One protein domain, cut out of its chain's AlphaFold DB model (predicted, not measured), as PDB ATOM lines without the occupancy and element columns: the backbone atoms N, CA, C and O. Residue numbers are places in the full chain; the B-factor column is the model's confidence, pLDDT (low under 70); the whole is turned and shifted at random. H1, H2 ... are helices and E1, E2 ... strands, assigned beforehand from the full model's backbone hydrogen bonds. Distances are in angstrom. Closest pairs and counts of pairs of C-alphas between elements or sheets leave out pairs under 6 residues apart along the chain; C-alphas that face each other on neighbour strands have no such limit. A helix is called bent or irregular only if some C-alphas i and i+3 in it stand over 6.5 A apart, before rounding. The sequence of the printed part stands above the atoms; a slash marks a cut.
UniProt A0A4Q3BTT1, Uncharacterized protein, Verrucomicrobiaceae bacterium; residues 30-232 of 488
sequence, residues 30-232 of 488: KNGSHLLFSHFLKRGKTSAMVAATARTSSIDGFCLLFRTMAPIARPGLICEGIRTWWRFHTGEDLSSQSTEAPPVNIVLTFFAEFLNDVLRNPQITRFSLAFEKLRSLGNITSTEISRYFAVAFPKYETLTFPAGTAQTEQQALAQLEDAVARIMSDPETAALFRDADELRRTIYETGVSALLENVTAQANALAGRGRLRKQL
ATOM      1  N   LYS A  30     168.409 170.988 187.923       51.47
ATOM      2  CA  LYS A  30     168.416 169.655 187.277       51.47
ATOM      3  C   LYS A  30     168.726 169.665 185.782       51.47
ATOM      4  O   LYS A  30     169.246 168.678 185.269       51.47
ATOM      5  N   ASN A  31     168.395 170.743 185.081       49.81
ATOM      6  CA  ASN A  31     168.445 170.794 183.626       49.81
ATOM      7  C   ASN A  31     169.448 171.867 183.194       49.81
ATOM      8  O   ASN A  31     169.240 173.048 183.445       49.81
ATOM      9  N   GLY A  32     170.558 171.448 182.578       53.34
ATOM     10  CA  GLY A  32     171.708 172.312 182.292       53.34
ATOM     11  C   GLY A  32     171.396 173.621 181.546       53.34
ATOM     12  O   GLY A  32     170.374 173.778 180.880       53.34
ATOM     13  N   SER A  33     172.355 174.549 181.603       51.31
ATOM     14  CA  SER A  33     172.325 175.943 181.113       51.31
ATOM     15  C   SER A  33     171.806 176.183 179.680       51.31
ATOM     16  O   SER A  33     171.389 177.293 179.345       51.31
ATOM     17  N   HIS A  34     171.762 175.158 178.829       49.66
ATOM     18  CA  HIS A  34     171.199 175.221 177.476       49.66
ATOM     19  C   HIS A  34     169.659 175.364 177.457       49.66
ATOM     20  O   HIS A  34     169.098 175.998 176.555       49.66
ATOM     21  N   LEU A  35     168.957 174.829 178.463       52.16
ATOM     22  CA  LEU A  35     167.505 174.987 178.601       52.16
ATOM     23  C   LEU A  35     167.135 176.376 179.121       52.16
ATOM     24  O   LEU A  35     166.161 176.943 178.639       52.16
ATOM     25  N   LEU A  36     167.963 176.978 179.979       51.22
ATOM     26  CA  LEU A  36     167.858 178.395 180.349       51.22
ATOM     27  C   LEU A  36     167.916 179.291 179.102       51.22
ATOM     28  O   LEU A  36     167.028 180.105 178.884       51.22
ATOM     29  N   PHE A  37     168.883 179.093 178.209       44.81
ATOM     30  CA  PHE A  37     168.987 179.905 176.989       44.81
ATOM     31  C   PHE A  37     167.765 179.788 176.062       44.81
ATOM     32  O   PHE A  37     167.298 180.786 175.510       44.81
ATOM     33  N   SER A  38     167.207 178.586 175.890       47.31
ATOM     34  CA  SER A  38     166.026 178.387 175.037       47.31
ATOM     35  C   SER A  38     164.711 178.801 175.714       47.31
ATOM     36  O   SER A  38     163.817 179.304 175.031       47.31
ATOM     37  N   HIS A  39     164.599 178.646 177.039       47.06
ATOM     38  CA  HIS A  39     163.436 179.047 177.832       47.06
ATOM     39  C   HIS A  39     163.386 180.559 178.096       47.06
ATOM     40  O   HIS A  39     162.303 181.127 178.031       47.06
ATOM     41  N   PHE A  40     164.517 181.220 178.350       47.53
ATOM     42  CA  PHE A  40     164.567 182.649 178.681       47.53
ATOM     43  C   PHE A  40     164.670 183.532 177.435       47.53
ATOM     44  O   PHE A  40     163.783 184.337 177.156       47.53
ATOM     45  N   LEU A  41     165.724 183.359 176.631       42.66
ATOM     46  CA  LEU A  41     166.075 184.331 175.586       42.66
ATOM     47  C   LEU A  41     165.211 184.239 174.329       42.66
ATOM     48  O   LEU A  41     164.984 185.258 173.684       42.66
ATOM     49  N   LYS A  42     164.728 183.050 173.948       47.19
ATOM     50  CA  LYS A  42     163.828 182.914 172.785       47.19
ATOM     51  C   LYS A  42     162.376 183.254 173.118       47.19
ATOM     52  O   LYS A  42     161.683 183.802 172.271       47.19
ATOM     53  N   ARG A  43     161.915 182.939 174.332       50.12
ATOM     54  CA  ARG A  43     160.497 183.069 174.714       50.12
ATOM     55  C   ARG A  43     160.123 184.478 175.134       50.12
ATOM     56  O   ARG A  43     159.056 184.953 174.760       50.12
ATOM     57  N   GLY A  44     161.023 185.143 175.853       44.06
ATOM     58  CA  GLY A  44     160.828 186.520 176.267       44.06
ATOM     59  C   GLY A  44     160.765 187.499 175.095       44.06
ATOM     60  O   GLY A  44     159.903 188.370 175.050       44.06
ATOM     61  N   LYS A  45     161.610 187.291 174.076       54.31
ATOM     62  CA  LYS A  45     161.676 188.161 172.893       54.31
ATOM     63  C   LYS A  45     160.352 188.248 172.142       54.31
ATOM     64  O   LYS A  45     159.933 189.351 171.840       54.31
ATOM     65  N   THR A  46     159.671 187.137 171.867       51.78
ATOM     66  CA  THR A  46     158.462 187.170 171.023       51.78
ATOM     67  C   THR A  46     157.290 187.876 171.707       51.78
ATOM     68  O   THR A  46     156.654 188.725 171.093       51.78
ATOM     69  N   SER A  47     157.024 187.585 172.985       50.75
ATOM     70  CA  SER A  47     155.926 188.228 173.725       50.75
ATOM     71  C   SER A  47     156.249 189.684 174.078       50.75
ATOM     72  O   SER A  47     155.409 190.561 173.877       50.75
ATOM     73  N   ALA A  48     157.483 189.972 174.512       54.50
ATOM     74  CA  ALA A  48     157.905 191.337 174.816       54.50
ATOM     75  C   ALA A  48     158.004 192.210 173.557       54.50
ATOM     76  O   ALA A  48     157.601 193.364 173.616       54.50
ATOM     77  N   MET A  49     158.466 191.683 172.413       55.94
ATOM     78  CA  MET A  49     158.451 192.424 171.146       55.94
ATOM     79  C   MET A  49     157.026 192.697 170.691       55.94
ATOM     80  O   MET A  49     156.715 193.837 170.396       55.94
ATOM     81  N   VAL A  50     156.131 191.707 170.674       55.59
ATOM     82  CA  VAL A  50     154.750 191.956 170.233       55.59
ATOM     83  C   VAL A  50     154.068 192.980 171.142       55.59
ATOM     84  O   VAL A  50     153.479 193.924 170.632       55.59
ATOM     85  N   ALA A  51     154.214 192.881 172.466       57.91
ATOM     86  CA  ALA A  51     153.622 193.846 173.391       57.91
ATOM     87  C   ALA A  51     154.274 195.244 173.320       57.91
ATOM     88  O   ALA A  51     153.567 196.250 173.359       57.91
ATOM     89  N   ALA A  52     155.604 195.334 173.203       56.50
ATOM     90  CA  ALA A  52     156.318 196.612 173.123       56.50
ATOM     91  C   ALA A  52     156.143 197.295 171.756       56.50
ATOM     92  O   ALA A  52     155.921 198.503 171.683       56.50
ATOM     93  N   THR A  53     156.189 196.528 170.667       56.22
ATOM     94  CA  THR A  53     156.004 197.028 169.301       56.22
ATOM     95  C   THR A  53     154.531 197.357 169.023       56.22
ATOM     96  O   THR A  53     154.242 198.360 168.377       56.22
ATOM     97  N   ALA A  54     153.574 196.620 169.600       55.59
ATOM     98  CA  ALA A  54     152.155 196.980 169.517       55.59
ATOM     99  C   ALA A  54     151.847 198.346 170.152       55.59
ATOM    100  O   ALA A  54     151.045 199.100 169.607       55.59
ATOM    101  N   ARG A  55     152.508 198.688 171.268       54.84
ATOM    102  CA  ARG A  55     152.353 199.990 171.946       54.84
ATOM    103  C   ARG A  55     152.984 201.157 171.183       54.84
ATOM    104  O   ARG A  55     152.599 202.296 171.410       54.84
ATOM    105  N   THR A  56     153.932 200.892 170.285       54.69
ATOM    106  CA  THR A  56     154.621 201.921 169.483       54.69
ATOM    107  C   THR A  56     153.983 202.149 168.107       54.69
ATOM    108  O   THR A  56     154.523 202.899 167.303       54.69
ATOM    109  N   SER A  57     152.792 201.576 167.862       56.22
ATOM    110  CA  SER A  57     151.920 201.876 166.705       56.22
ATOM    111  C   SER A  57     152.508 201.564 165.319       56.22
ATOM    112  O   SER A  57     151.976 202.025 164.318       56.22
ATOM    113  N   SER A  58     153.594 200.791 165.234       59.41
ATOM    114  CA  SER A  58     154.310 200.546 163.973       59.41
ATOM    115  C   SER A  58     153.913 199.244 163.263       59.41
ATOM    116  O   SER A  58     154.648 198.786 162.392       59.41
ATOM    117  N   ILE A  59     152.838 198.575 163.698       66.06
ATOM    118  CA  ILE A  59     152.402 197.282 163.149       66.06
ATOM    119  C   ILE A  59     151.047 197.461 162.474       66.06
ATOM    120  O   ILE A  59     150.024 197.535 163.155       66.06
ATOM    121  N   ASP A  60     151.050 197.442 161.144       67.81
ATOM    122  CA  ASP A  60     149.844 197.603 160.323       67.81
ATOM    123  C   ASP A  60     149.028 196.309 160.168       67.81
ATOM    124  O   ASP A  60     147.886 196.344 159.718       67.81
ATOM    125  N   GLY A  61     149.589 195.159 160.546       75.44
ATOM    126  CA  GLY A  61     148.926 193.859 160.469       75.44
ATOM    127  C   GLY A  61     149.792 192.713 160.990       75.44
ATOM    128  O   GLY A  61     150.999 192.863 161.183       75.44
ATOM    129  N   PHE A  62     149.178 191.545 161.187       80.12
ATOM    130  CA  PHE A  62     149.876 190.322 161.593       80.12
ATOM    131  C   PHE A  62     149.788 189.230 160.532       80.12
ATOM    132  O   PHE A  62     148.726 188.970 159.978       80.12
ATOM    133  N   CYS A  63     150.895 188.514 160.331       81.81
ATOM    134  CA  CYS A  63     150.927 187.230 159.636       81.81
ATOM    135  C   CYS A  63     151.453 186.157 160.596       81.81
ATOM    136  O   CYS A  63     152.630 186.151 160.957       81.81
ATOM    137  N   LEU A  64     150.576 185.252 161.019       85.12
ATOM    138  CA  LEU A  64     150.884 184.135 161.900       85.12
ATOM    139  C   LEU A  64     151.251 182.915 161.067       85.12
ATOM    140  O   LEU A  64     150.403 182.327 160.404       85.12
ATOM    141  N   LEU A  65     152.522 182.537 161.106       83.31
ATOM    142  CA  LEU A  65     153.047 181.396 160.365       83.31
ATOM    143  C   LEU A  65     152.969 180.141 161.239       83.31
ATOM    144  O   LEU A  65     153.697 180.028 162.229       83.31
ATOM    145  N   PHE A  66     152.124 179.184 160.864       82.94
ATOM    146  CA  PHE A  66     152.002 177.892 161.544       82.94
ATOM    147  C   PHE A  66     152.411 176.765 160.618       82.94
ATOM    148  O   PHE A  66     152.063 176.771 159.445       82.94
ATOM    149  N   ARG A  67     153.144 175.773 161.123       81.25
ATOM    150  CA  ARG A  67     153.359 174.535 160.364       81.25
ATOM    151  C   ARG A  67     152.092 173.702 160.452       81.25
ATOM    152  O   ARG A  67     151.680 173.393 161.567       81.25
ATOM    153  N   THR A  68     151.514 173.335 159.314       80.75
ATOM    154  CA  THR A  68     150.192 172.689 159.233       80.75
ATOM    155  C   THR A  68     150.078 171.468 160.147       80.75
ATOM    156  O   THR A  68     149.118 171.338 160.900       80.75
ATOM    157  N   MET A  69     151.103 170.610 160.165       77.88
ATOM    158  CA  MET A  69     151.079 169.359 160.932       77.88
ATOM    159  C   MET A  69     151.624 169.492 162.366       77.88
ATOM    160  O   MET A  69     151.466 168.575 163.178       77.88
ATOM    161  N   ALA A  70     152.208 170.632 162.748       78.06
ATOM    162  CA  ALA A  70     152.825 170.802 164.067       78.06
ATOM    163  C   ALA A  70     151.855 171.407 165.104       78.06
ATOM    164  O   ALA A  70     150.976 172.193 164.754       78.06
ATOM    165  N   PRO A  71     152.000 171.083 166.403       76.06
ATOM    166  CA  PRO A  71     151.255 171.764 167.459       76.06
ATOM    167  C   PRO A  71     151.669 173.237 167.586       76.06
ATOM    168  O   PRO A  71     152.837 173.592 167.407       76.06
ATOM    169  N   ILE A  72     150.713 174.093 167.960       75.12
ATOM    170  CA  ILE A  72     150.978 175.507 168.240       75.12
ATOM    171  C   ILE A  72     151.693 175.624 169.582       75.12
ATOM    172  O   ILE A  72     151.169 175.243 170.630       75.12
ATOM    173  N   ALA A  73     152.892 176.195 169.564       67.38
ATOM    174  CA  ALA A  73     153.617 176.487 170.787       67.38
ATOM    175  C   ALA A  73     152.985 177.695 171.500       67.38
ATOM    176  O   ALA A  73     153.063 178.816 171.004       67.38
ATOM    177  N   ARG A  74     152.422 177.469 172.696       67.94
ATOM    178  CA  ARG A  74     151.938 178.513 173.631       67.94
ATOM    179  C   ARG A  74     150.928 179.496 173.009       67.94
ATOM    180  O   ARG A  74     151.183 180.702 172.980       67.94
ATOM    181  N   PRO A  75     149.763 178.999 172.570       76.94
ATOM    182  CA  PRO A  75     148.737 179.805 171.909       76.94
ATOM    183  C   PRO A  75     148.276 181.008 172.749       76.94
ATOM    184  O   PRO A  75     148.106 182.089 172.200       76.94
ATOM    185  N   GLY A  76     148.196 180.876 174.081       75.38
ATOM    186  CA  GLY A  76     147.757 181.959 174.974       75.38
ATOM    187  C   GLY A  76     148.569 183.257 174.857       75.38
ATOM    188  O   GLY A  76     147.983 184.333 174.787       75.38
ATOM    189  N   LEU A  77     149.901 183.169 174.743       70.25
ATOM    190  CA  LEU A  77     150.765 184.355 174.619       70.25
ATOM    191  C   LEU A  77     150.596 185.061 173.267       70.25
ATOM    192  O   LEU A  77     150.661 186.288 173.193       70.25
ATOM    193  N   ILE A  78     150.380 184.289 172.199       76.38
ATOM    194  CA  ILE A  78     150.100 184.826 170.861       76.38
ATOM    195  C   ILE A  78     148.754 185.554 170.892       76.38
ATOM    196  O   ILE A  78     148.657 186.693 170.434       76.38
ATOM    197  N   CYS A  79     147.738 184.925 171.493       81.06
ATOM    198  CA  CYS A  79     146.411 185.508 171.630       81.06
ATOM    199  C   CYS A  79     146.434 186.833 172.381       81.06
ATOM    200  O   CYS A  79     145.814 187.800 171.950       81.06
ATOM    201  N   GLU A  80     147.147 186.887 173.495       78.50
ATOM    202  CA  GLU A  80     147.218 188.077 174.330       78.50
ATOM    203  C   GLU A  80     147.960 189.236 173.666       78.50
ATOM    204  O   GLU A  80     147.498 190.378 173.727       78.50
ATOM    205  N   GLY A  81     149.058 188.948 172.961       76.00
ATOM    206  CA  GLY A  81     149.772 189.952 172.175       76.00
ATOM    207  C   GLY A  81     148.882 190.578 171.099       76.00
ATOM    208  O   GLY A  81     148.798 191.802 171.001       76.00
ATOM    209  N   ILE A  82     148.153 189.747 170.347       79.88
ATOM    210  CA  ILE A  82     147.239 190.210 169.292       79.88
ATOM    211  C   ILE A  82     146.033 190.937 169.888       79.88
ATOM    212  O   ILE A  82     145.657 191.977 169.365       79.88
ATOM    213  N   ARG A  83     145.455 190.459 170.997       82.44
ATOM    214  CA  ARG A  83     144.363 191.163 171.698       82.44
ATOM    215  C   ARG A  83     144.794 192.544 172.171       82.44
ATOM    216  O   ARG A  83     144.061 193.505 171.976       82.44
ATOM    217  N   THR A  84     145.983 192.647 172.762       76.56
ATOM    218  CA  THR A  84     146.530 193.922 173.243       76.56
ATOM    219  C   THR A  84     146.748 194.887 172.085       76.56
ATOM    220  O   THR A  84     146.333 196.041 172.159       76.56
ATOM    221  N   TRP A  85     147.354 194.410 170.996       77.19
ATOM    222  CA  TRP A  85     147.532 195.195 169.777       77.19
ATOM    223  C   TRP A  85     146.200 195.632 169.168       77.19
ATOM    224  O   TRP A  85     146.041 196.810 168.857       77.19
ATOM    225  N   TRP A  86     145.243 194.714 169.044       79.62
ATOM    226  CA  TRP A  86     143.925 194.981 168.479       79.62
ATOM    227  C   TRP A  86     143.197 196.042 169.285       79.62
ATOM    228  O   TRP A  86     142.821 197.064 168.730       79.62
ATOM    229  N   ARG A  87     143.105 195.865 170.606       77.56
ATOM    230  CA  ARG A  87     142.472 196.834 171.504       77.56
ATOM    231  C   ARG A  87     143.158 198.192 171.468       77.56
ATOM    232  O   ARG A  87     142.486 199.213 171.555       77.56
ATOM    233  N   PHE A  88     144.478 198.222 171.307       72.94
ATOM    234  CA  PHE A  88     145.208 199.471 171.116       72.94
ATOM    235  C   PHE A  88     144.872 200.147 169.771       72.94
ATOM    236  O   PHE A  88     144.758 201.369 169.721       72.94
ATOM    237  N   HIS A  89     144.676 199.374 168.697       69.06
ATOM    238  CA  HIS A  89     144.395 199.895 167.350       69.06
ATOM    239  C   HIS A  89     142.921 200.241 167.105       69.06
ATOM    240  O   HIS A  89     142.629 201.170 166.355       69.06
ATOM    241  N   THR A  90     141.987 199.494 167.688       72.12
ATOM    242  CA  THR A  90     140.545 199.653 167.456       72.12
ATOM    243  C   THR A  90     139.820 200.287 168.637       72.12
ATOM    244  O   THR A  90     138.750 200.852 168.444       72.12
ATOM    245  N   GLY A  91     140.385 200.228 169.848       73.44
ATOM    246  CA  GLY A  91     139.686 200.575 171.089       73.44
ATOM    247  C   GLY A  91     138.705 199.497 171.567       73.44
ATOM    248  O   GLY A  91     138.107 199.651 172.630       73.44
ATOM    249  N   GLU A  92     138.557 198.407 170.817       77.12
ATOM    250  CA  GLU A  92     137.552 197.363 171.026       77.12
ATOM    251  C   GLU A  92     138.217 196.009 171.315       77.12
ATOM    252  O   GLU A  92     139.392 195.792 171.013       77.12
ATOM    253  N   ASP A  93     137.474 195.063 171.890       81.06
ATOM    254  CA  ASP A  93     137.974 193.698 172.076       81.06
ATOM    255  C   ASP A  93     137.979 192.910 170.756       81.06
ATOM    256  O   ASP A  93     137.187 193.165 169.848       81.06
ATOM    257  N   LEU A  94     138.841 191.889 170.673       74.69
ATOM    258  CA  LEU A  94     139.065 191.007 169.510       74.69
ATOM    259  C   LEU A  94     137.854 190.109 169.144       74.69
ATOM    260  O   LEU A  94     138.010 189.040 168.573       74.69
ATOM    261  N   SER A  95     136.637 190.480 169.527       69.56
ATOM    262  CA  SER A  95     135.375 189.834 169.140       69.56
ATOM    263  C   SER A  95     134.445 190.772 168.368       69.56
ATOM    264  O   SER A  95     133.359 190.365 167.971       69.56
ATOM    265  N   SER A  96     134.841 192.033 168.193       64.94
ATOM    266  CA  SER A  96     134.069 193.061 167.499       64.94
ATOM    267  C   SER A  96     134.402 193.071 166.003       64.94
ATOM    268  O   SER A  96     135.567 193.140 165.603       64.94
ATOM    269  N   GLN A  97     133.373 192.987 165.155       62.41
ATOM    270  CA  GLN A  97     133.511 193.109 163.702       62.41
ATOM    271  C   GLN A  97     133.676 194.584 163.319       62.41
ATOM    272  O   GLN A  97     132.730 195.251 162.901       62.41
ATOM    273  N   SER A  98     134.883 195.117 163.480       61.78
ATOM    274  CA  SER A  98     135.190 196.474 163.032       61.78
ATOM    275  C   SER A  98     135.570 196.470 161.551       61.78
ATOM    276  O   SER A  98     136.527 195.814 161.141       61.78
ATOM    277  N   THR A  99     134.874 197.251 160.722       58.97
ATOM    278  CA  THR A  99     135.232 197.468 159.302       58.97
ATOM    279  C   THR A  99     136.571 198.201 159.128       58.97
ATOM    280  O   THR A  99     137.156 198.204 158.036       58.97
ATOM    281  N   GLU A 100     137.078 198.798 160.210       62.12
ATOM    282  CA  GLU A 100     138.385 199.444 160.300       62.12
ATOM    283  C   GLU A 100     139.449 198.550 160.968       62.12
ATOM    284  O   GLU A 100     140.542 199.025 161.269       62.12
ATOM    285  N   ALA A 101     139.178 197.267 161.219       68.94
ATOM    286  CA  ALA A 101     140.143 196.375 161.849       68.94
ATOM    287  C   ALA A 101     141.424 196.173 161.006       68.94
ATOM    288  O   ALA A 101     141.338 195.980 159.788       68.94
ATOM    289  N   PRO A 102     142.615 196.190 161.634       74.56
ATOM    290  CA  PRO A 102     143.845 195.799 160.960       74.56
ATOM    291  C   PRO A 102     143.854 194.282 160.669       74.56
ATOM    292  O   PRO A 102     143.293 193.498 161.437       74.56
ATOM    293  N   PRO A 103     144.472 193.836 159.564       82.19
ATOM    294  CA  PRO A 103     144.415 192.460 159.110       82.19
ATOM    295  C   PRO A 103     145.218 191.545 160.028       82.19
ATOM    296  O   PRO A 103     146.382 191.802 160.352       82.19
ATOM    297  N   VAL A 104     144.599 190.424 160.378       86.81
ATOM    298  CA  VAL A 104     145.277 189.260 160.937       86.81
ATOM    299  C   VAL A 104     145.223 188.162 159.882       86.81
ATOM    300  O   VAL A 104     144.175 187.854 159.326       86.81
ATOM    301  N   ASN A 105     146.372 187.592 159.554       87.00
ATOM    302  CA  ASN A 105     146.507 186.558 158.541       87.00
ATOM    303  C   ASN A 105     147.062 185.298 159.204       87.00
ATOM    304  O   ASN A 105     148.058 185.365 159.921       87.00
ATOM    305  N   ILE A 106     146.447 184.148 158.956       88.94
ATOM    306  CA  ILE A 106     146.917 182.832 159.382       88.94
ATOM    307  C   ILE A 106     147.502 182.134 158.158       88.94
ATOM    308  O   ILE A 106     146.801 181.848 157.195       88.94
ATOM    309  N   VAL A 107     148.803 181.872 158.191       86.25
ATOM    310  CA  VAL A 107     149.555 181.278 157.087       86.25
ATOM    311  C   VAL A 107     149.978 179.866 157.474       86.25
ATOM    312  O   VAL A 107     150.836 179.664 158.335       86.25
ATOM    313  N   LEU A 108     149.383 178.883 156.809       87.31
ATOM    314  CA  LEU A 108     149.668 177.464 156.964       87.31
ATOM    315  C   LEU A 108     150.860 177.089 156.082       87.31
ATOM    316  O   LEU A 108     150.788 177.050 154.858       87.31
ATOM    317  N   THR A 109     151.995 176.874 156.728       82.19
ATOM    318  CA  THR A 109     153.293 176.564 156.128       82.19
ATOM    319  C   THR A 109     153.519 175.062 156.021       82.19
ATOM    320  O   THR A 109     153.005 174.299 156.839       82.19
ATOM    321  N   PHE A 110     154.331 174.647 155.041       79.38
ATOM    322  CA  PHE A 110     154.592 173.231 154.729       79.38
ATOM    323  C   PHE A 110     153.295 172.481 154.412       79.38
ATOM    324  O   PHE A 110     153.060 171.356 154.834       79.38
ATOM    325  N   PHE A 111     152.398 173.140 153.678       83.50
ATOM    326  CA  PHE A 111     151.117 172.551 153.302       83.50
ATOM    327  C   PHE A 111     151.272 171.381 152.309       83.50
ATOM    328  O   PHE A 111     150.344 170.596 152.140       83.50
ATOM    329  N   ALA A 112     152.453 171.229 151.693       78.56
ATOM    330  CA  ALA A 112     152.791 170.089 150.843       78.56
ATOM    331  C   ALA A 112     152.689 168.750 151.588       78.56
ATOM    332  O   ALA A 112     152.166 167.795 151.021       78.56
ATOM    333  N   GLU A 113     153.133 168.678 152.847       79.81
ATOM    334  CA  GLU A 113     153.013 167.481 153.691       79.81
ATOM    335  C   GLU A 113     151.552 167.035 153.820       79.81
ATOM    336  O   GLU A 113     151.209 165.890 153.534       79.81
ATOM    337  N   PHE A 114     150.670 167.984 154.142       83.94
ATOM    338  CA  PHE A 114     149.238 167.731 154.248       83.94
ATOM    339  C   PHE A 114     148.641 167.274 152.909       83.94
ATOM    340  O   PHE A 114     147.921 166.281 152.860       83.94
ATOM    341  N   LEU A 115     148.983 167.939 151.801       82.25
ATOM    342  CA  LEU A 115     148.526 167.530 150.467       82.25
ATOM    343  C   LEU A 115     149.007 166.127 150.093       82.25
ATOM    344  O   LEU A 115     148.241 165.348 149.530       82.25
ATOM    345  N   ASN A 116     150.251 165.783 150.421       81.50
ATOM    346  CA  ASN A 116     150.800 164.452 150.190       81.50
ATOM    347  C   ASN A 116     150.013 163.383 150.956       81.50
ATOM    348  O   ASN A 116     149.750 162.315 150.401       81.50
ATOM    349  N   ASP A 117     149.588 163.669 152.186       82.44
ATOM    350  CA  ASP A 117     148.745 162.759 152.963       82.44
ATOM    351  C   ASP A 117     147.360 162.570 152.332       82.44
ATOM    352  O   ASP A 117     146.880 161.435 152.249       82.44
ATOM    353  N   VAL A 118     146.748 163.645 151.820       83.88
ATOM    354  CA  VAL A 118     145.461 163.596 151.096       83.88
ATOM    355  C   VAL A 118     145.580 162.812 149.784       83.88
ATOM    356  O   VAL A 118     144.709 162.002 149.451       83.88
ATOM    357  N   LEU A 119     146.671 163.013 149.043       82.12
ATOM    358  CA  LEU A 119     146.945 162.318 147.783       82.12
ATOM    359  C   LEU A 119     147.212 160.822 147.995       82.12
ATOM    360  O   LEU A 119     146.757 159.998 147.201       82.12
ATOM    361  N   ARG A 120     147.928 160.453 149.064       82.00
ATOM    362  CA  ARG A 120     148.232 159.051 149.401       82.00
ATOM    363  C   ARG A 120     147.035 158.313 149.989       82.00
ATOM    364  O   ARG A 120     146.912 157.109 149.778       82.00
ATOM    365  N   ASN A 121     146.157 159.017 150.702       82.00
ATOM    366  CA  ASN A 121     145.019 158.429 151.403       82.00
ATOM    367  C   ASN A 121     143.695 159.047 150.925       82.00
ATOM    368  O   ASN A 121     143.075 159.834 151.643       82.00
ATOM    369  N   PRO A 122     143.191 158.654 149.742       74.31
ATOM    370  CA  PRO A 122     141.987 159.249 149.165       74.31
ATOM    371  C   PRO A 122     140.697 158.992 149.961       74.31
ATOM    372  O   PRO A 122     139.684 159.624 149.685       74.31
ATOM    373  N   GLN A 123     140.734 158.087 150.945       76.00
ATOM    374  CA  GLN A 123     139.622 157.769 151.848       76.00
ATOM    375  C   GLN A 123     139.504 158.738 153.041       76.00
ATOM    376  O   GLN A 123     138.548 158.646 153.810       76.00
ATOM    377  N   ILE A 124     140.468 159.648 153.234       76.88
ATOM    378  CA  ILE A 124     140.368 160.684 154.267       76.88
ATOM    379  C   ILE A 124     139.287 161.680 153.842       76.88
ATOM    380  O   ILE A 124     139.403 162.327 152.809       76.88
ATOM    381  N   THR A 125     138.237 161.797 154.654       67.62
ATOM    382  CA  THR A 125     137.093 162.693 154.403       67.62
ATOM    383  C   THR A 125     136.946 163.800 155.444       67.62
ATOM    384  O   THR A 125     136.210 164.752 155.218       67.62
ATOM    385  N   ARG A 126     137.641 163.702 156.586       70.12
ATOM    386  CA  ARG A 126     137.598 164.695 157.674       70.12
ATOM    387  C   ARG A 126     138.933 165.419 157.800       70.12
ATOM    388  O   ARG A 126     139.783 165.036 158.603       70.12
ATOM    389  N   PHE A 127     139.102 166.460 156.994       77.44
ATOM    390  CA  PHE A 127     140.310 167.289 156.958       77.44
ATOM    391  C   PHE A 127     140.417 168.238 158.158       77.44
ATOM    392  O   PHE A 127     141.520 168.603 158.562       77.44
ATOM    393  N   SER A 128     139.292 168.560 158.796       69.94
ATOM    394  CA  SER A 128     139.231 169.481 159.930       69.94
ATOM    395  C   SER A 128     140.033 169.068 161.168       69.94
ATOM    396  O   SER A 128     140.488 169.931 161.919       69.94
ATOM    397  N   LEU A 129     140.317 167.772 161.344       71.19
ATOM    398  CA  LEU A 129     141.206 167.275 162.404       71.19
ATOM    399  C   LEU A 129     142.635 167.822 162.273       71.19
ATOM    400  O   LEU A 129     143.308 168.045 163.280       71.19
ATOM    401  N   ALA A 130     143.097 168.093 161.048       70.75
ATOM    402  CA  ALA A 130     144.408 168.702 160.825       70.75
ATOM    403  C   ALA A 130     144.450 170.157 161.331       70.75
ATOM    404  O   ALA A 130     145.493 170.635 161.779       70.75
ATOM    405  N   PHE A 131     143.297 170.830 161.338       80.25
ATOM    406  CA  PHE A 131     143.134 172.228 161.735       80.25
ATOM    407  C   PHE A 131     142.633 172.403 163.173       80.25
ATOM    408  O   PHE A 131     142.646 173.518 163.691       80.25
ATOM    409  N   GLU A 132     142.266 171.324 163.871       80.81
ATOM    410  CA  GLU A 132     141.768 171.370 165.253       80.81
ATOM    411  C   GLU A 132     142.754 172.066 166.207       80.81
ATOM    412  O   GLU A 132     142.354 172.795 167.116       80.81
ATOM    413  N   LYS A 133     144.057 171.936 165.940       80.94
ATOM    414  CA  LYS A 133     145.136 172.592 166.696       80.94
ATOM    415  C   LYS A 133     145.011 174.120 166.708       80.94
ATOM    416  O   LYS A 133     145.419 174.757 167.685       80.94
ATOM    417  N   LEU A 134     144.423 174.709 165.666       83.62
ATOM    418  CA  LEU A 134     144.202 176.149 165.561       83.62
ATOM    419  C   LEU A 134     143.179 176.643 166.585       83.62
ATOM    420  O   LEU A 134     143.341 177.756 167.076       83.62
ATOM    421  N   ARG A 135     142.203 175.816 166.997       83.25
ATOM    422  CA  ARG A 135     141.160 176.194 167.981       83.25
ATOM    423  C   ARG A 135     141.735 176.755 169.280       83.25
ATOM    424  O   ARG A 135     141.104 177.577 169.937       83.25
ATOM    425  N   SER A 136     142.956 176.352 169.630       82.00
ATOM    426  CA  SER A 136     143.678 176.869 170.791       82.00
ATOM    427  C   SER A 136     143.946 178.384 170.749       82.00
ATOM    428  O   SER A 136     144.167 178.985 171.799       82.00
ATOM    429  N   LEU A 137     143.876 179.018 169.573       81.00
ATOM    430  CA  LEU A 137     143.999 180.467 169.391       81.00
ATOM    431  C   LEU A 137     142.686 181.241 169.650       81.00
ATOM    432  O   LEU A 137     142.670 182.476 169.591       81.00
ATOM    433  N   GLY A 138     141.585 180.541 169.942       85.06
ATOM    434  CA  GLY A 138     140.278 181.138 170.219       85.06
ATOM    435  C   GLY A 138     139.772 182.000 169.060       85.06
ATOM    436  O   GLY A 138     139.908 181.632 167.900       85.06
ATOM    437  N   ASN A 139     139.225 183.179 169.364       85.06
ATOM    438  CA  ASN A 139     138.573 184.054 168.376       85.06
ATOM    439  C   ASN A 139     139.472 184.490 167.207       85.06
ATOM    440  O   ASN A 139     138.951 184.859 166.161       85.06
ATOM    441  N   ILE A 140     140.801 184.411 167.339       86.12
ATOM    442  CA  ILE A 140     141.722 184.712 166.231       86.12
ATOM    443  C   ILE A 140     141.470 183.790 165.042       86.12
ATOM    444  O   ILE A 140     141.673 184.208 163.911       86.12
ATOM    445  N   THR A 141     141.002 182.560 165.254       85.31
ATOM    446  CA  THR A 141     140.726 181.645 164.142       85.31
ATOM    447  C   THR A 141     139.425 181.937 163.412       85.31
ATOM    448  O   THR A 141     139.160 181.289 162.400       85.31
ATOM    449  N   SER A 142     138.601 182.865 163.902       84.62
ATOM    450  CA  SER A 142     137.375 183.252 163.208       84.62
ATOM    451  C   SER A 142     137.717 183.867 161.855       84.62
ATOM    452  O   SER A 142     138.576 184.744 161.768       84.62
ATOM    453  N   THR A 143     137.018 183.446 160.804       81.50
ATOM    454  CA  THR A 143     137.181 183.979 159.440       81.50
ATOM    455  C   THR A 143     136.656 185.405 159.285       81.50
ATOM    456  O   THR A 143     136.937 186.081 158.294       81.50
ATOM    457  N   GLU A 144     135.944 185.893 160.300       81.19
ATOM    458  CA  GLU A 144     135.546 187.292 160.443       81.19
ATOM    459  C   GLU A 144     136.724 188.188 160.854       81.19
ATOM    460  O   GLU A 144     136.741 189.373 160.527       81.19
ATOM    461  N   ILE A 145     137.709 187.621 161.559       81.50
ATOM    462  CA  ILE A 145     138.862 188.341 162.120       81.50
ATOM    463  C   ILE A 145     140.123 188.068 161.299       81.50
ATOM    464  O   ILE A 145     140.870 188.999 160.994       81.50
ATOM    465  N   SER A 146     140.351 186.804 160.930       86.50
ATOM    466  CA  SER A 146     141.562 186.374 160.241       86.50
ATOM    467  C   SER A 146     141.307 185.853 158.837       86.50
ATOM    468  O   SER A 146     140.326 185.160 158.577       86.50
ATOM    469  N   ARG A 147     142.251 186.120 157.933       87.00
ATOM    470  CA  ARG A 147     142.299 185.491 156.606       87.00
ATOM    471  C   ARG A 147     143.283 184.335 156.591       87.00
ATOM    472  O   ARG A 147     144.363 184.447 157.165       87.00
ATOM    473  N   TYR A 148     142.927 183.251 155.917       87.56
ATOM    474  CA  TYR A 148     143.750 182.053 155.835       87.56
ATOM    475  C   TYR A 148     144.483 181.961 154.506       87.56
ATOM    476  O   TYR A 148     143.904 182.179 153.449       87.56
ATOM    477  N   PHE A 149     145.747 181.566 154.579       86.06
ATOM    478  CA  PHE A 149     146.590 181.261 153.433       86.06
ATOM    479  C   PHE A 149     147.291 179.928 153.663       86.06
ATOM    480  O   PHE A 149     147.595 179.579 154.805       86.06
ATOM    481  N   ALA A 150     147.612 179.207 152.593       85.88
ATOM    482  CA  ALA A 150     148.380 177.969 152.672       85.88
ATOM    483  C   ALA A 150     149.524 177.968 151.657       85.88
ATOM    484  O   ALA A 150     149.311 178.244 150.481       85.88
ATOM    485  N   VAL A 151     150.737 177.653 152.111       82.12
ATOM    486  CA  VAL A 151     151.958 177.674 151.296       82.12
ATOM    487  C   VAL A 151     152.716 176.351 151.400       82.12
ATOM    488  O   VAL A 151     152.993 175.836 152.489       82.12
ATOM    489  N   ALA A 152     153.074 175.796 150.244       70.62
ATOM    490  CA  ALA A 152     153.645 174.455 150.123       70.62
ATOM    491  C   ALA A 152     155.186 174.404 150.222       70.62
ATOM    492  O   ALA A 152     155.729 173.361 150.551       70.62
ATOM    493  N   PHE A 153     155.893 175.519 149.996       64.62
ATOM    494  CA  PHE A 153     157.366 175.599 149.923       64.62
ATOM    495  C   PHE A 153     158.032 174.454 149.120       64.62
ATOM    496  O   PHE A 153     158.689 173.587 149.705       64.62
ATOM    497  N   PRO A 154     157.999 174.512 147.774       59.25
ATOM    498  CA  PRO A 154     158.502 173.444 146.896       59.25
ATOM    499  C   PRO A 154     159.973 173.047 147.118       59.25
ATOM    500  O   PRO A 154     160.395 171.962 146.737       59.25
ATOM    501  N   LYS A 155     160.774 173.937 147.723       51.69
ATOM    502  CA  LYS A 155     162.201 173.730 148.009       51.69
ATOM    503  C   LYS A 155     162.468 172.746 149.160       51.69
ATOM    504  O   LYS A 155     163.573 172.215 149.233       51.69
ATOM    505  N   TYR A 156     161.516 172.552 150.075       47.72
ATOM    506  CA  TYR A 156     161.715 171.741 151.285       47.72
ATOM    507  C   TYR A 156     160.936 170.428 151.252       47.72
ATOM    508  O   TYR A 156     161.444 169.423 151.742       47.72
ATOM    509  N   GLU A 157     159.758 170.420 150.631       57.50
ATOM    510  CA  GLU A 157     158.955 169.221 150.406       57.50
ATOM    511  C   GLU A 157     158.369 169.265 149.000       57.50
ATOM    512  O   GLU A 157     157.604 170.163 148.645       57.50
ATOM    513  N   THR A 158     158.745 168.285 148.186       63.12
ATOM    514  CA  THR A 158     158.156 168.091 146.866       63.12
ATOM    515  C   THR A 158     156.815 167.382 147.019       63.12
ATOM    516  O   THR A 158     156.675 166.457 147.825       63.12
ATOM    517  N   LEU A 159     155.819 167.786 146.230       66.81
ATOM    518  CA  LEU A 159     154.583 167.017 146.110       66.81
ATOM    519  C   LEU A 159     154.929 165.630 145.557       66.81
ATOM    520  O   LEU A 159     155.522 165.497 144.487       66.81
ATOM    521  N   THR A 160     154.602 164.596 146.322       64.44
ATOM    522  CA  THR A 160     154.846 163.200 145.973       64.44
ATOM    523  C   THR A 160     153.533 162.559 145.569       64.44
ATOM    524  O   THR A 160     152.663 162.326 146.410       64.44
ATOM    525  N   PHE A 161     153.412 162.236 144.289       64.00
ATOM    526  CA  PHE A 161     152.262 161.516 143.765       64.00
ATOM    527  C   PHE A 161     152.448 160.002 143.956       64.00
ATOM    528  O   PHE A 161     153.582 159.514 143.900       64.00
ATOM    529  N   PRO A 162     151.370 159.232 144.193       61.19
ATOM    530  CA  PRO A 162     151.450 157.779 144.309       61.19
ATOM    531  C   PRO A 162     152.113 157.150 143.075       61.19
ATOM    532  O   PRO A 162     151.803 157.513 141.935       61.19
ATOM    533  N   ALA A 163     153.020 156.193 143.299       52.50
ATOM    534  CA  ALA A 163     153.789 155.552 142.235       52.50
ATOM    535  C   ALA A 163     152.868 154.971 141.143       52.50
ATOM    536  O   ALA A 163     151.985 154.166 141.427       52.50
ATOM    537  N   GLY A 164     153.086 155.394 139.890       54.44
ATOM    538  CA  GLY A 164     152.354 154.914 138.711       54.44
ATOM    539  C   GLY A 164     151.161 155.765 138.257       54.44
ATOM    540  O   GLY A 164     150.541 155.408 137.261       54.44
ATOM    541  N   THR A 165     150.841 156.877 138.932       55.41
ATOM    542  CA  THR A 165     149.584 157.619 138.675       55.41
ATOM    543  C   THR A 165     149.733 158.965 137.951       55.41
ATOM    544  O   THR A 165     148.804 159.367 137.257       55.41
ATOM    545  N   ALA A 166     150.888 159.632 138.034       58.84
ATOM    546  CA  ALA A 166     151.176 160.858 137.285       58.84
ATOM    547  C   ALA A 166     152.496 160.696 136.519       58.84
ATOM    548  O   ALA A 166     153.572 160.711 137.111       58.84
ATOM    549  N   GLN A 167     152.414 160.494 135.202       56.69
ATOM    550  CA  GLN A 167     153.583 160.389 134.313       56.69
ATOM    551  C   GLN A 167     153.884 161.707 133.583       56.69
ATOM    552  O   GLN A 167     154.939 161.849 132.973       56.69
ATOM    553  N   THR A 168     152.966 162.675 133.652       67.56
ATOM    554  CA  THR A 168     153.071 163.991 133.006       67.56
ATOM    555  C   THR A 168     152.686 165.108 133.976       67.56
ATOM    556  O   THR A 168     151.904 164.897 134.904       67.56
ATOM    557  N   GLU A 169     153.202 166.314 133.738       68.62
ATOM    558  CA  GLU A 169     152.907 167.515 134.534       68.62
ATOM    559  C   GLU A 169     151.403 167.848 134.560       68.62
ATOM    560  O   GLU A 169     150.861 168.197 135.603       68.62
ATOM    561  N   GLN A 170     150.691 167.617 133.450       73.19
ATOM    562  CA  GLN A 170     149.236 167.802 133.368       73.19
ATOM    563  C   GLN A 170     148.450 166.829 134.261       73.19
ATOM    564  O   GLN A 170     147.444 167.212 134.853       73.19
ATOM    565  N   GLN A 171     148.904 165.578 134.398       72.81
ATOM    566  CA  GLN A 171     148.264 164.602 135.291       72.81
ATOM    567  C   GLN A 171     148.508 164.935 136.765       72.81
ATOM    568  O   GLN A 171     147.603 164.782 137.582       72.81
ATOM    569  N   ALA A 172     149.706 165.421 137.098       71.50
ATOM    570  CA  ALA A 172     150.021 165.917 138.435       71.50
ATOM    571  C   ALA A 172     149.139 167.122 138.808       71.50
ATOM    572  O   ALA A 172     148.610 167.176 139.920       71.50
ATOM    573  N   LEU A 173     148.921 168.043 137.862       75.06
ATOM    574  CA  LEU A 173     148.037 169.193 138.044       75.06
ATOM    575  C   LEU A 173     146.584 168.754 138.291       75.06
ATOM    576  O   LEU A 173     145.978 169.185 139.265       75.06
ATOM    577  N   ALA A 174     146.061 167.830 137.480       79.06
ATOM    578  CA  ALA A 174     144.698 167.312 137.627       79.06
ATOM    579  C   ALA A 174     144.477 166.580 138.966       79.06
ATOM    580  O   ALA A 174     143.432 166.720 139.597       79.06
ATOM    581  N   GLN A 175     145.470 165.818 139.438       77.31
ATOM    582  CA  GLN A 175     145.403 165.162 140.750       77.31
ATOM    583  C   GLN A 175     145.437 166.163 141.907       77.31
ATOM    584  O   GLN A 175     144.785 165.951 142.931       77.31
ATOM    585  N   LEU A 176     146.186 167.254 141.754       77.00
ATOM    586  CA  LEU A 176     146.220 168.330 142.736       77.00
ATOM    587  C   LEU A 176     144.904 169.117 142.752       77.00
ATOM    588  O   LEU A 176     144.407 169.435 143.830       77.00
ATOM    589  N   GLU A 177     144.310 169.380 141.588       81.38
ATOM    590  CA  GLU A 177     142.985 169.996 141.479       81.38
ATOM    591  C   GLU A 177     141.910 169.156 142.167       81.38
ATOM    592  O   GLU A 177     141.099 169.703 142.915       81.38
ATOM    593  N   ASP A 178     141.939 167.838 141.976       83.38
ATOM    594  CA  ASP A 178     141.039 166.907 142.655       83.38
ATOM    595  C   ASP A 178     141.271 166.881 144.177       83.38
ATOM    596  O   ASP A 178     140.316 166.889 144.956       83.38
ATOM    597  N   ALA A 179     142.527 166.912 144.634       82.88
ATOM    598  CA  ALA A 179     142.840 166.998 146.062       82.88
ATOM    599  C   ALA A 179     142.343 168.315 146.683       82.88
ATOM    600  O   ALA A 179     141.717 168.291 147.742       82.88
ATOM    601  N   VAL A 180     142.562 169.452 146.018       85.38
ATOM    602  CA  VAL A 180     142.050 170.762 146.452       85.38
ATOM    603  C   VAL A 180     140.521 170.768 146.467       85.38
ATOM    604  O   VAL A 180     139.931 171.214 147.449       85.38
ATOM    605  N   ALA A 181     139.868 170.227 145.436       85.06
ATOM    606  CA  ALA A 181     138.412 170.127 145.378       85.06
ATOM    607  C   ALA A 181     137.850 169.276 146.527       85.06
ATOM    608  O   ALA A 181     136.859 169.658 147.146       85.06
ATOM    609  N   ARG A 182     138.513 168.165 146.872       85.00
ATOM    610  CA  ARG A 182     138.140 167.338 148.029       85.00
ATOM    611  C   ARG A 182     138.331 168.070 149.352       85.00
ATOM    612  O   ARG A 182     137.427 168.035 150.181       85.00
ATOM    613  N   ILE A 183     139.445 168.774 149.536       84.56
ATOM    614  CA  ILE A 183     139.688 169.589 150.738       84.56
ATOM    615  C   ILE A 183     138.603 170.666 150.885       84.56
ATOM    616  O   ILE A 183     138.048 170.830 151.967       84.56
ATOM    617  N   MET A 184     138.245 171.346 149.793       85.00
ATOM    618  CA  MET A 184     137.198 172.377 149.774       85.00
ATOM    619  C   MET A 184     135.769 171.808 149.813       85.00
ATOM    620  O   MET A 184     134.823 172.562 150.009       85.00
ATOM    621  N   SER A 185     135.586 170.494 149.638       84.75
ATOM    622  CA  SER A 185     134.278 169.846 149.812       84.75
ATOM    623  C   SER A 185     133.911 169.629 151.284       84.75
ATOM    624  O   SER A 185     132.735 169.445 151.597       84.75
ATOM    625  N   ASP A 186     134.897 169.678 152.188       84.31
ATOM    626  CA  ASP A 186     134.677 169.650 153.632       84.31
ATOM    627  C   ASP A 186     134.193 171.030 154.119       84.31
ATOM    628  O   ASP A 186     134.953 171.998 154.029       84.31
ATOM    629  N   PRO A 187     132.965 171.155 154.664       81.62
ATOM    630  CA  PRO A 187     132.389 172.448 155.036       81.62
ATOM    631  C   PRO A 187     133.215 173.223 156.067       81.62
ATOM    632  O   PRO A 187     133.277 174.450 156.006       81.62
ATOM    633  N   GLU A 188     133.857 172.526 157.010       81.81
ATOM    634  CA  GLU A 188     134.685 173.170 158.037       81.81
ATOM    635  C   GLU A 188     135.960 173.761 157.428       81.81
ATOM    636  O   GLU A 188     136.346 174.878 157.769       81.81
ATOM    637  N   THR A 189     136.589 173.051 156.490       80.56
ATOM    638  CA  THR A 189     137.785 173.537 155.793       80.56
ATOM    639  C   THR A 189     137.443 174.622 154.768       80.56
ATOM    640  O   THR A 189     138.143 175.633 154.688       80.56
ATOM    641  N   ALA A 190     136.329 174.479 154.047       82.62
ATOM    642  CA  ALA A 190     135.809 175.495 153.135       82.62
ATOM    643  C   ALA A 190     135.428 176.796 153.853       82.62
ATOM    644  O   ALA A 190     135.516 177.865 153.269       82.62
ATOM    645  N   ALA A 191     135.030 176.735 155.126       82.19
ATOM    646  CA  ALA A 191     134.774 177.936 155.912       82.19
ATOM    647  C   ALA A 191     136.059 178.724 156.220       82.19
ATOM    648  O   ALA A 191     135.983 179.941 156.380       82.19
ATOM    649  N   LEU A 192     137.219 178.057 156.307       81.50
ATOM    650  CA  LEU A 192     138.513 178.686 156.604       81.50
ATOM    651  C   LEU A 192     139.065 179.464 155.403       81.50
ATOM    652  O   LEU A 192     139.559 180.580 155.566       81.50
ATOM    653  N   PHE A 193     138.976 178.887 154.205       81.38
ATOM    654  CA  PHE A 193     139.487 179.485 152.970       81.38
ATOM    655  C   PHE A 193     138.355 180.145 152.183       81.38
ATOM    656  O   PHE A 193     137.323 179.534 151.951       81.38
ATOM    657  N   ARG A 194     138.539 181.390 151.730       72.06
ATOM    658  CA  ARG A 194     137.477 182.114 151.007       72.06
ATOM    659  C   ARG A 194     137.146 181.502 149.651       72.06
ATOM    660  O   ARG A 194     135.992 181.550 149.238       72.06
ATOM    661  N   ASP A 195     138.168 181.009 148.960       79.56
ATOM    662  CA  ASP A 195     138.066 180.545 147.585       79.56
ATOM    663  C   ASP A 195     139.088 179.434 147.307       79.56
ATOM    664  O   ASP A 195     140.229 179.467 147.783       79.56
ATOM    665  N   ALA A 196     138.679 178.454 146.505       78.69
ATOM    666  CA  ALA A 196     139.545 177.393 146.014       78.69
ATOM    667  C   ALA A 196     140.652 177.951 145.103       78.69
ATOM    668  O   ALA A 196     141.763 177.419 145.103       78.69
ATOM    669  N   ASP A 197     140.389 179.039 144.373       78.25
ATOM    670  CA  ASP A 197     141.383 179.665 143.493       78.25
ATOM    671  C   ASP A 197     142.506 180.366 144.272       78.25
ATOM    672  O   ASP A 197     143.670 180.330 143.863       78.25
ATOM    673  N   GLU A 198     142.198 180.937 145.439       74.88
ATOM    674  CA  GLU A 198     143.207 181.501 146.345       74.88
ATOM    675  C   GLU A 198     144.135 180.401 146.875       74.88
ATOM    676  O   GLU A 198     145.359 180.538 146.822       74.88
ATOM    677  N   LEU A 199     143.552 179.271 147.288       79.12
ATOM    678  CA  LEU A 199     144.288 178.098 147.756       79.12
ATOM    679  C   LEU A 199     145.201 177.522 146.656       79.12
ATOM    680  O   LEU A 199     146.363 177.206 146.915       79.12
ATOM    681  N   ARG A 200     144.715 177.446 145.410       76.88
ATOM    682  CA  ARG A 200     145.503 177.007 144.239       76.88
ATOM    683  C   ARG A 200     146.716 177.902 143.996       76.88
ATOM    684  O   ARG A 200     147.841 177.405 143.870       76.88
ATOM    685  N   ARG A 201     146.506 179.220 143.986       73.75
ATOM    686  CA  ARG A 201     147.562 180.215 143.739       73.75
ATOM    687  C   ARG A 201     148.686 180.140 144.761       73.75
ATOM    688  O   ARG A 201     149.861 180.167 144.384       73.75
ATOM    689  N   THR A 202     148.341 180.011 146.042       70.69
ATOM    690  CA  THR A 202     149.324 179.999 147.135       70.69
ATOM    691  C   THR A 202     150.022 178.649 147.317       70.69
ATOM    692  O   THR A 202     151.124 178.602 147.872       70.69
ATOM    693  N   ILE A 203     149.435 177.554 146.827       72.19
ATOM    694  CA  ILE A 203     150.053 176.221 146.853       72.19
ATOM    695  C   ILE A 203     151.006 176.015 145.671       72.19
ATOM    696  O   ILE A 203     152.108 175.508 145.890       72.19
ATOM    697  N   TYR A 204     150.604 176.384 144.449       67.44
ATOM    698  CA  TYR A 204     151.288 175.922 143.235       67.44
ATOM    699  C   TYR A 204     151.709 177.033 142.264       67.44
ATOM    700  O   TYR A 204     152.874 177.074 141.884       67.44
ATOM    701  N   GLU A 205     150.810 177.941 141.871       64.19
ATOM    702  CA  GLU A 205     151.083 178.848 140.737       64.19
ATOM    703  C   GLU A 205     152.158 179.897 141.046       64.19
ATOM    704  O   GLU A 205     153.095 180.104 140.280       64.19
ATOM    705  N   THR A 206     152.019 180.580 142.180       59.59
ATOM    706  CA  THR A 206     152.876 181.718 142.563       59.59
ATOM    707  C   THR A 206     153.415 181.574 143.984       59.59
ATOM    708  O   THR A 206     154.388 182.233 144.359       59.59
ATOM    709  N   GLY A 207     152.837 180.670 144.781       71.81
ATOM    710  CA  GLY A 207     153.380 180.264 146.069       71.81
ATOM    711  C   GLY A 207     153.413 181.410 147.080       71.81
ATOM    712  O   GLY A 207     152.419 182.091 147.333       71.81
ATOM    713  N   VAL A 208     154.596 181.648 147.652       72.50
ATOM    714  CA  VAL A 208     154.835 182.747 148.602       72.50
ATOM    715  C   VAL A 208     154.636 184.121 147.946       72.50
ATOM    716  O   VAL A 208     154.268 185.065 148.640       72.50
ATOM    717  N   SER A 209     154.813 184.247 146.628       70.62
ATOM    718  CA  SER A 209     154.618 185.518 145.920       70.62
ATOM    719  C   SER A 209     153.157 185.973 145.954       70.62
ATOM    720  O   SER A 209     152.909 187.120 146.312       70.62
ATOM    721  N   ALA A 210     152.187 185.076 145.727       74.38
ATOM    722  CA  ALA A 210     150.762 185.410 145.870       74.38
ATOM    723  C   ALA A 210     150.392 185.820 147.298       74.38
ATOM    724  O   ALA A 210     149.570 186.717 147.494       74.38
ATOM    725  N   LEU A 211     150.990 185.182 148.310       79.25
ATOM    726  CA  LEU A 211     150.802 185.596 149.699       79.25
ATOM    727  C   LEU A 211     151.298 187.035 149.902       79.25
ATOM    728  O   LEU A 211     150.578 187.858 150.464       79.25
ATOM    729  N   LEU A 212     152.507 187.352 149.431       78.25
ATOM    730  CA  LEU A 212     153.092 188.686 149.577       78.25
ATOM    731  C   LEU A 212     152.310 189.751 148.803       78.25
ATOM    732  O   LEU A 212     152.105 190.838 149.336       78.25
ATOM    733  N   GLU A 213     151.822 189.449 147.603       78.75
ATOM    734  CA  GLU A 213     150.954 190.344 146.829       78.75
ATOM    735  C   GLU A 213     149.655 190.655 147.582       78.75
ATOM    736  O   GLU A 213     149.295 191.823 147.740       78.75
ATOM    737  N   ASN A 214     148.993 189.632 148.132       80.44
ATOM    738  CA  ASN A 214     147.765 189.806 148.907       80.44
ATOM    739  C   ASN A 214     147.992 190.596 150.200       80.44
ATOM    740  O   ASN A 214     147.212 191.494 150.521       80.44
ATOM    741  N   VAL A 215     149.060 190.294 150.942       78.56
ATOM    742  CA  VAL A 215     149.416 191.032 152.166       78.56
ATOM    743  C   VAL A 215     149.770 192.485 151.837       78.56
ATOM    744  O   VAL A 215     149.335 193.397 152.537       78.56
ATOM    745  N   THR A 216     150.480 192.728 150.734       75.69
ATOM    746  CA  THR A 216     150.830 194.083 150.276       75.69
ATOM    747  C   THR A 216     149.589 194.868 149.854       75.69
ATOM    748  O   THR A 216     149.442 196.034 150.213       75.69
ATOM    749  N   ALA A 217     148.647 194.237 149.149       79.19
ATOM    750  CA  ALA A 217     147.375 194.861 148.789       79.19
ATOM    751  C   ALA A 217     146.551 195.241 150.032       79.19
ATOM    752  O   ALA A 217     145.972 196.327 150.078       79.19
ATOM    753  N   GLN A 218     146.539 194.386 151.062       77.38
ATOM    754  CA  GLN A 218     145.907 194.692 152.349       77.38
ATOM    755  C   GLN A 218     146.583 195.881 153.040       77.38
ATOM    756  O   GLN A 218     145.890 196.804 153.463       77.38
ATOM    757  N   ALA A 219     147.916 195.891 153.106       72.50
ATOM    758  CA  ALA A 219     148.682 196.988 153.692       72.50
ATOM    759  C   ALA A 219     148.414 198.320 152.970       72.50
ATOM    760  O   ALA A 219     148.108 199.326 153.609       72.50
ATOM    761  N   ASN A 220     148.415 198.326 151.636       71.88
ATOM    762  CA  ASN A 220     148.136 199.522 150.836       71.88
ATOM    763  C   ASN A 220     146.695 200.029 151.013       71.88
ATOM    764  O   ASN A 220     146.462 201.237 151.083       71.88
ATOM    765  N   ALA A 221     145.722 199.122 151.143       70.94
ATOM    766  CA  ALA A 221     144.332 199.481 151.423       70.94
ATOM    767  C   ALA A 221     144.143 200.116 152.815       70.94
ATOM    768  O   ALA A 221     143.164 200.838 153.024       70.94
ATOM    769  N   LEU A 222     145.059 199.863 153.756       67.44
ATOM    770  CA  LEU A 222     145.071 200.458 155.096       67.44
ATOM    771  C   LEU A 222     145.845 201.774 155.129       67.44
ATOM    772  O   LEU A 222     145.367 202.726 155.738       67.44
ATOM    773  N   ALA A 223     146.973 201.861 154.419       56.34
ATOM    774  CA  ALA A 223     147.773 203.080 154.296       56.34
ATOM    775  C   ALA A 223     146.969 204.255 153.701       56.34
ATOM    776  O   ALA A 223     147.170 205.406 154.082       56.34
ATOM    777  N   GLY A 224     146.004 203.974 152.815       52.69
ATOM    778  CA  GLY A 224     145.080 204.977 152.268       52.69
ATOM    779  C   GLY A 224     143.962 205.429 153.221       52.69
ATOM    780  O   GLY A 224     143.264 206.404 152.938       52.69
ATOM    781  N   ARG A 225     143.757 204.754 154.358       56.91
ATOM    782  CA  ARG A 225     142.726 205.110 155.341       56.91
ATOM    783  C   ARG A 225     143.374 206.003 156.390       56.91
ATOM    784  O   ARG A 225     144.143 205.517 157.206       56.91
ATOM    785  N   GLY A 226     143.062 207.303 156.380       55.47
ATOM    786  CA  GLY A 226     143.599 208.349 157.271       55.47
ATOM    787  C   GLY A 226     143.319 208.173 158.773       55.47
ATOM    788  O   GLY A 226     142.894 209.112 159.432       55.47
ATOM    789  N   ARG A 227     143.541 206.983 159.330       56.31
ATOM    790  CA  ARG A 227     143.239 206.579 160.703       56.31
ATOM    791  C   ARG A 227     144.277 207.093 161.689       56.31
ATOM    792  O   ARG A 227     143.884 207.687 162.680       56.31
ATOM    793  N   LEU A 228     145.570 206.989 161.361       56.22
ATOM    794  CA  LEU A 228     146.633 207.707 162.079       56.22
ATOM    795  C   LEU A 228     146.344 209.210 162.091       56.22
ATOM    796  O   LEU A 228     146.483 209.849 163.122       56.22
ATOM    797  N   ARG A 229     145.832 209.756 160.980       58.38
ATOM    798  CA  ARG A 229     145.418 211.162 160.887       58.38
ATOM    799  C   ARG A 229     144.219 211.474 161.792       58.38
ATOM    800  O   ARG A 229     144.273 212.452 162.520       58.38
ATOM    801  N   LYS A 230     143.173 210.637 161.802       61.66
ATOM    802  CA  LYS A 230     142.008 210.772 162.703       61.66
ATOM    803  C   LYS A 230     142.404 210.652 164.178       61.66
ATOM    804  O   LYS A 230     141.913 211.409 165.005       61.66
ATOM    805  N   GLN A 231     143.285 209.712 164.511       60.97
ATOM    806  CA  GLN A 231     143.752 209.485 165.877       60.97
ATOM    807  C   GLN A 231     144.682 210.606 166.341       60.97
ATOM    808  O   GLN A 231     144.561 211.057 167.473       60.97
ATOM    809  N   LEU A 232     145.529 211.123 165.449       63.00
ATOM    810  CA  LEU A 232     146.341 212.310 165.692       63.00
ATOM    811  C   LEU A 232     145.457 213.550 165.872       63.00
ATOM    812  O   LEU A 232     145.660 214.266 166.839       63.00
TER     813      LEU A 232
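This is residues 30 to 232 of the 488 residues of an uncharacterized protein of Verrucomicrobiaceae bacterium (UniProt A0A4Q3BTT1). A small sheet of three parallel strands, E1, E2 and E3, forms the core between two helices, H4 over one face and H8 over the other, while H3, H5 and H7 gather toward one end of the sheet and H1 and H2 lie side by side toward the other. The long helix H1 gives the body a projecting arm: residues 30 to 42, of which 33 to 42 belong to H1, stick out free, the body without them spans 63 by 33 by 30 A, and H9 sits at a far end, touching no helix. The printed part has 203 residues with nine named helices and three named strands, in the order H1 E1 H2 E2 H3 H4 E3 H5 H6 H7 H8 H9, and is mostly helix. The sheet's order is E1, E2, E3. The whole is compact, with a radius of gyration of the C-alphas of 19.3 A, and spans 61 by 54 by 28 A.

H1, residues 33 to 55, begins with C-alpha 33 at (172.325, 175.943, 181.113) and is 32.6 A long; it is neither bent nor irregular, but only just: C-alphas 39 and 42 are 6.4 A apart. E1 is residues 62 to 67, 16.2 A long. H2 is residues 75 to 90, 21.9 A long. E2, residues 104 to 109, starts with C-alpha 104 at (145.277, 189.260, 160.937). H3 is residues 111 to 120. H4, residues 128 to 141, is irregular: C-alphas 136 and 139 are 9.1 A apart. E3 is residues 146 to 151, 16.2 A long. H5 is residues 169 to 185, 24.2 A long, and H6 is residues 187 to 192. H7, residues 196 to 205, is only just irregular, with C-alphas 202 and 205 6.7 A apart. H8 is residues 208 to 223, 22.3 A long. H9, residues 227 to 232, ends with C-alpha 232 at (146.341, 212.310, 165.692).

E1 and E2 are parallel at 23 degrees, with N 64 and O 105 within hydrogen-bond range at 2.7 A. E2 and E3 are parallel at 22 degrees, with N 106 and O 147 at 2.8 A. E1, H2, E2 and E2, H3 H4, E3 are strand-helix-strand units, parallel neighbour strands joined through helices, each with a right-handed crossover. H4 lies over E2 at a height over the sheet of 10.4 A. H8, on the opposite face, lies over E2 at a height of 10.7 A and runs along the strands, at 6 degrees to E2 on the local plane. H7 only grazes the sheet; its closest C-alphas to E3 are Ile 203 and Val 151, 5.0 A apart. H3 and H6 graze it too, and H2 is only just on it, with 5 pairs of C-alphas within 10 A. H2 touches H4, closest at the C-alphas of Pro 75 and Leu 137, 5.4 A. With residues 47 to 55 alone, H1 touches H2 at a shallow tilt of 18 degrees, the same way, closest at the C-alphas of Ala 54 and Trp 85, 5.0 A. H5 touches H3, about perpendicular at 84 degrees, closest at the C-alphas of Ala 179 and Leu 119, 6.5 A. In H2, H3, H5, H7, H8 and H9 every O i to N i+4 pair is within hydrogen-bond range; H1 has 14 of 19, H6 1 of 2, and H4 1 of 10 beside 7 of 11 O i to N i+3 pairs.

The two C-alphas farthest apart, of Gly 164 and Leu 232, are 63.7 A apart. The printed part has no cut. The links H2 to E2 and E3 to H5 are long, of 13 and 17 residues. The mean pLDDT of the printed part is 71.6; 74 residues are under 70, among them residues 30 to 60, 153 to 169 and 222 to 232.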